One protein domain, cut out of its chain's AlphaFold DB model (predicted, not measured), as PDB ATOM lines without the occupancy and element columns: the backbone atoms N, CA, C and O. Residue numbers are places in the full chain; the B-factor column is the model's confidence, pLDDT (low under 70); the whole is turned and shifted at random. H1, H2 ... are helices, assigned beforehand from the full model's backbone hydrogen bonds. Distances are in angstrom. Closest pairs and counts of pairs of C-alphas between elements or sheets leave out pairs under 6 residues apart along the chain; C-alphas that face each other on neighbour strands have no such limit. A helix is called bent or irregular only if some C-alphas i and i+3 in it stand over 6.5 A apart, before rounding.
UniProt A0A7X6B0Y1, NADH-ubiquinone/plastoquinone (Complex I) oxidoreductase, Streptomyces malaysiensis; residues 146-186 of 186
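Overview. This is residues 146 to 186 of the 186 residues of the protein "NADH-ubiquinone/plastoquinone (Complex I) oxidoreductase" of Streptomyces malaysiensis (UniProt A0A7X6B0Y1). Two helices make an open L, a short arm H1 and a long arm H2, with the turn of residues 159 to 162 at the corner and no packing along their lengths. The outline is flat, spanning 45 by 27 by 7 A. The printed part has 41 residues with two named helices, H1 then H2, and no named strand; the class is all helix. It is extended, with a radius of gyration of the C-alphas of 15.1 A.

Arrangement. H1, residues 148 to 158, and H2, residues 163 to 184, are about perpendicular at 79 degrees. They are close but not clearly touching; their closest C-alphas, those of Leu 158 and Asp 165, are 7.8 A apart. Of the O i to N i+4 pairs, 5 of 7 in H1 and 16 of 18 in H2 are within hydrogen-bond range.

Along the chain. H1 begins at C-alpha 148 (-12.327, -18.369, -34.993) and is 15.6 A long from first to last C-alpha. It is only just irregular: C-alphas 151 and 154 are 6.6 A apart. H2 is 32.6 A long and ends at C-alpha 184 (-28.307, -23.046, -2.161). It is also only just irregular, with C-alphas 180 and 183 6.6 A apart.

Size, cuts and confidence. The farthest C-alphas, those of Gly 147 and Arg 186, are 45.5 A apart. The link is tight, and the printed part has no cut. Residues 146 to 161 and 183 to 186 have pLDDT under 70.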
ATOM      1  N   THR A 146     -10.099 -13.100 -37.083       53.19
ATOM      2  CA  THR A 146      -9.976 -14.108 -36.050       53.19
ATOM      3  C   THR A 146      -9.961 -15.458 -36.755       53.19
ATOM      4  O   THR A 146     -10.883 -15.773 -37.503       53.19
ATOM      5  N   GLY A 147      -8.960 -16.294 -36.474       51.69
ATOM      6  CA  GLY A 147      -8.965 -17.728 -36.812       51.69
ATOM      7  C   GLY A 147     -10.097 -18.518 -36.126       51.69
ATOM      8  O   GLY A 147     -10.069 -19.741 -36.073       51.69
ATOM      9  N   THR A 148     -11.111 -17.824 -35.598       55.56
ATOM     10  CA  THR A 148     -12.327 -18.369 -34.993       55.56
ATOM     11  C   THR A 148     -13.109 -19.226 -35.968       55.56
ATOM     12  O   THR A 148     -13.776 -20.148 -35.525       55.56
ATOM     13  N   ALA A 149     -12.992 -19.001 -37.282       58.22
ATOM     14  CA  ALA A 149     -13.609 -19.867 -38.280       58.22
ATOM     15  C   ALA A 149     -13.222 -21.343 -38.077       58.22
ATOM     16  O   ALA A 149     -14.114 -22.189 -38.121       58.22
ATOM     17  N   ALA A 150     -11.947 -21.618 -37.757       61.72
ATOM     18  CA  ALA A 150     -11.432 -22.954 -37.453       61.72
ATOM     19  C   ALA A 150     -11.946 -23.488 -36.104       61.72
ATOM     20  O   ALA A 150     -12.337 -24.647 -36.007       61.72
ATOM     21  N   LEU A 151     -12.040 -22.630 -35.083       62.53
ATOM     22  CA  LEU A 151     -12.606 -22.990 -33.771       62.53
ATOM     23  C   LEU A 151     -14.123 -23.242 -33.821       62.53
ATOM     24  O   LEU A 151     -14.662 -23.970 -32.993       62.53
ATOM     25  N   LEU A 152     -14.814 -22.666 -34.805       64.50
ATOM     26  CA  LEU A 152     -16.244 -22.852 -35.043       64.50
ATOM     27  C   LEU A 152     -16.548 -24.080 -35.916       64.50
ATOM     28  O   LEU A 152     -17.709 -24.463 -36.022       64.50
ATOM     29  N   VAL A 153     -15.548 -24.709 -36.549       67.62
ATOM     30  CA  VAL A 153     -15.719 -25.970 -37.297       67.62
ATOM     31  C   VAL A 153     -16.284 -27.096 -36.420       67.62
ATOM     32  O   VAL A 153     -17.280 -27.690 -36.831       67.62
ATOM     33  N   PRO A 154     -15.740 -27.401 -35.223       67.44
ATOM     34  CA  PRO A 154     -16.314 -28.441 -34.368       67.44
ATOM     35  C   PRO A 154     -17.722 -28.082 -33.873       67.44
ATOM     36  O   PRO A 154     -18.584 -28.952 -33.826       67.44
ATOM     37  N   LEU A 155     -17.996 -26.802 -33.594       65.81
ATOM     38  CA  LEU A 155     -19.338 -26.319 -33.233       65.81
ATOM     39  C   LEU A 155     -20.346 -26.498 -34.377       65.81
ATOM     40  O   LEU A 155     -21.456 -26.961 -34.144       65.81
ATOM     41  N   ARG A 156     -19.948 -26.208 -35.621       65.12
ATOM     42  CA  ARG A 156     -20.762 -26.488 -36.815       65.12
ATOM     43  C   ARG A 156     -21.034 -27.977 -37.003       65.12
ATOM     44  O   ARG A 156     -22.119 -28.328 -37.439       65.12
ATOM     45  N   ARG A 157     -20.077 -28.840 -36.653       66.38
ATOM     46  CA  ARG A 157     -20.260 -30.299 -36.685       66.38
ATOM     47  C   ARG A 157     -21.183 -30.804 -35.573       66.38
ATOM     48  O   ARG A 157     -21.901 -31.766 -35.805       66.38
ATOM     49  N   LEU A 158     -21.192 -30.150 -34.407       64.56
ATOM     50  CA  LEU A 158     -22.167 -30.406 -33.337       64.56
ATOM     51  C   LEU A 158     -23.582 -29.956 -33.722       64.56
ATOM     52  O   LEU A 158     -24.562 -30.544 -33.281       64.56
ATOM     53  N   GLN A 159     -23.691 -28.942 -34.580       64.81
ATOM     54  CA  GLN A 159     -24.934 -28.500 -35.209       64.81
ATOM     55  C   GLN A 159     -25.337 -29.455 -36.357       64.81
ATOM     56  O   GLN A 159     -25.641 -29.027 -37.466       64.81
ATOM     57  N   SER A 160     -25.300 -30.766 -36.098       63.28
ATOM     58  CA  SER A 160     -25.520 -31.845 -37.074       63.28
ATOM     59  C   SER A 160     -26.969 -31.928 -37.579       63.28
ATOM     60  O   SER A 160     -27.250 -32.637 -38.540       63.28
ATOM     61  N   GLY A 161     -27.898 -31.228 -36.914       63.66
ATOM     62  CA  GLY A 161     -29.338 -31.346 -37.145       63.66
ATOM     63  C   GLY A 161     -29.964 -32.585 -36.492       63.66
ATOM     64  O   GLY A 161     -31.171 -32.787 -36.606       63.66
ATOM     65  N   HIS A 162     -29.184 -33.405 -35.777       73.81
ATOM     66  CA  HIS A 162     -29.697 -34.586 -35.090       73.81
ATOM     67  C   HIS A 162     -30.386 -34.194 -33.775       73.81
ATOM     68  O   HIS A 162     -29.744 -33.764 -32.818       73.81
ATOM     69  N   ILE A 163     -31.709 -34.365 -33.711       75.19
ATOM     70  CA  ILE A 163     -32.541 -34.040 -32.534       75.19
ATOM     71  C   ILE A 163     -32.012 -34.673 -31.236       75.19
ATOM     72  O   ILE A 163     -32.083 -34.045 -30.179       75.19
ATOM     73  N   GLY A 164     -31.432 -35.875 -31.318       76.88
ATOM     74  CA  GLY A 164     -30.867 -36.588 -30.168       76.88
ATOM     75  C   GLY A 164     -29.746 -35.824 -29.458       76.88
ATOM     76  O   GLY A 164     -29.723 -35.791 -28.228       76.88
ATOM     77  N   ASP A 165     -28.885 -35.132 -30.207       76.88
ATOM     78  CA  ASP A 165     -27.780 -34.357 -29.635       76.88
ATOM     79  C   ASP A 165     -28.314 -33.148 -28.856       76.88
ATOM     80  O   ASP A 165     -27.853 -32.856 -27.751       76.88
ATOM     81  N   TYR A 166     -29.353 -32.486 -29.372       75.62
ATOM     82  CA  TYR A 166     -29.996 -31.367 -28.680       75.62
ATOM     83  C   TYR A 166     -30.656 -31.802 -27.371       75.62
ATOM     84  O   TYR A 166     -30.530 -31.108 -26.361       75.62
ATOM     85  N   VAL A 167     -31.327 -32.958 -27.364       82.81
ATOM     86  CA  VAL A 167     -31.940 -33.511 -26.149       82.81
ATOM     87  C   VAL A 167     -30.866 -33.895 -25.130       82.81
ATOM     88  O   VAL A 167     -31.003 -33.555 -23.957       82.81
ATOM     89  N   ALA A 168     -29.773 -34.529 -25.563       83.88
ATOM     90  CA  ALA A 168     -28.669 -34.900 -24.679       83.88
ATOM     91  C   ALA A 168     -28.027 -33.670 -24.014       83.88
ATOM     92  O   ALA A 168     -27.849 -33.646 -22.794       83.88
ATOM     93  N   TRP A 169     -27.754 -32.616 -24.788       84.00
ATOM     94  CA  TRP A 169     -27.229 -31.356 -24.259       84.00
ATOM     95  C   TRP A 169     -28.212 -30.652 -23.317       84.00
ATOM     96  O   TRP A 169     -27.793 -30.103 -22.297       84.00
ATOM     97  N   LEU A 170     -29.515 -30.702 -23.609       85.81
ATOM     98  CA  LEU A 170     -30.548 -30.136 -22.742       85.81
ATOM     99  C   LEU A 170     -30.621 -30.874 -21.401       85.81
ATOM    100  O   LEU A 170     -30.602 -30.237 -20.347       85.81
ATOM    101  N   VAL A 171     -30.634 -32.208 -21.421       90.81
ATOM    102  CA  VAL A 171     -30.640 -33.027 -20.200       90.81
ATOM    103  C   VAL A 171     -29.372 -32.777 -19.384       90.81
ATOM    104  O   VAL A 171     -29.468 -32.499 -18.191       90.81
ATOM    105  N   ALA A 172     -28.196 -32.765 -20.014       89.75
ATOM    106  CA  ALA A 172     -26.937 -32.472 -19.332       89.75
ATOM    107  C   ALA A 172     -26.936 -31.075 -18.681       89.75
ATOM    108  O   ALA A 172     -26.546 -30.929 -17.522       89.75
ATOM    109  N   GLY A 173     -27.424 -30.054 -19.393       86.00
ATOM    110  CA  GLY A 173     -27.549 -28.694 -18.868       86.00
ATOM    111  C   GLY A 173     -28.521 -28.598 -17.690       86.00
ATOM    112  O   GLY A 173     -28.194 -27.988 -16.672       86.00
ATOM    113  N   THR A 174     -29.691 -29.237 -17.787       87.38
ATOM    114  CA  THR A 174     -30.669 -29.268 -16.684       87.38
ATOM    115  C   THR A 174     -30.140 -30.006 -15.456       87.38
ATOM    116  O   THR A 174     -30.322 -29.507 -14.349       87.38
ATOM    117  N   ALA A 175     -29.434 -31.129 -15.638       88.12
ATOM    118  CA  ALA A 175     -28.796 -31.881 -14.558       88.12
ATOM    119  C   ALA A 175     -27.689 -31.071 -13.861       88.12
ATOM    120  O   ALA A 175     -27.585 -31.062 -12.636       88.12
ATOM    121  N   LEU A 176     -26.876 -30.343 -14.630       90.81
ATOM    122  CA  LEU A 176     -25.857 -29.459 -14.069       90.81
ATOM    123  C   LEU A 176     -26.489 -28.317 -13.258       90.81
ATOM    124  O   LEU A 176     -26.021 -28.009 -12.162       90.81
ATOM    125  N   LEU A 177     -27.562 -27.709 -13.773       84.44
ATOM    126  CA  LEU A 177     -28.291 -26.642 -13.083       84.44
ATOM    127  C   LEU A 177     -28.909 -27.122 -11.768       84.44
ATOM    128  O   LEU A 177     -28.824 -26.409 -10.767       84.44
ATOM    129  N   THR A 178     -29.495 -28.321 -11.729       83.88
ATOM    130  CA  THR A 178     -29.990 -28.902 -10.474       83.88
ATOM    131  C   THR A 178     -28.855 -29.132  -9.489       83.88
ATOM    132  O   THR A 178     -28.966 -28.699  -8.346       83.88
ATOM    133  N   VAL A 179     -27.728 -29.710  -9.914       87.56
ATOM    134  CA  VAL A 179     -26.562 -29.896  -9.031       87.56
ATOM    135  C   VAL A 179     -26.058 -28.568  -8.461       87.56
ATOM    136  O   VAL A 179     -25.754 -28.499  -7.272       87.56
ATOM    137  N   LEU A 180     -26.003 -27.505  -9.269       81.44
ATOM    138  CA  LEU A 180     -25.530 -26.192  -8.818       81.44
ATOM    139  C   LEU A 180     -26.498 -25.482  -7.862       81.44
ATOM    140  O   LEU A 180     -26.059 -24.698  -7.025       81.44
ATOM    141  N   THR A 181     -27.803 -25.723  -7.991       79.62
ATOM    142  CA  THR A 181     -28.837 -25.019  -7.213       79.62
ATOM    143  C   THR A 181     -29.230 -25.748  -5.931       79.62
ATOM    144  O   THR A 181     -29.548 -25.091  -4.941       79.62
ATOM    145  N   VAL A 182     -29.121 -27.080  -5.891       74.31
ATOM    146  CA  VAL A 182     -29.320 -27.908  -4.684       74.31
ATOM    147  C   VAL A 182     -28.565 -27.400  -3.439       74.31
ATOM    148  O   VAL A 182     -29.183 -27.355  -2.374       74.31
ATOM    149  N   PRO A 183     -27.282 -26.988  -3.500       69.88
ATOM    150  CA  PRO A 183     -26.565 -26.511  -2.316       69.88
ATOM    151  C   PRO A 183     -27.029 -25.140  -1.795       69.88
ATOM    152  O   PRO A 183     -26.730 -24.819  -0.653       69.88
ATOM    153  N   GLY A 184     -27.770 -24.348  -2.583       54.91
ATOM    154  CA  GLY A 184     -28.307 -23.046  -2.161       54.91
ATOM    155  C   GLY A 184     -29.700 -23.095  -1.517       54.91
ATOM    156  O   GLY A 184     -30.219 -22.050  -1.140       54.91
ATOM    157  N   ILE A 185     -30.318 -24.281  -1.431       55.72
ATOM    158  CA  ILE A 185     -31.704 -24.488  -0.956       55.72
ATOM    159  C   ILE A 185     -31.744 -25.111   0.462       55.72
ATOM    160  O   ILE A 185     -32.823 -25.298   1.026       55.72
ATOM    161  N   ARG A 186     -30.585 -25.435   1.056       44.41
ATOM    162  CA  ARG A 186     -30.471 -25.876   2.459       44.41
ATOM    163  C   ARG A 186     -30.324 -24.687   3.397       44.41
ATOM    164  O   ARG A 186     -30.925 -24.765   4.490       44.41
TER     165      ARG A 186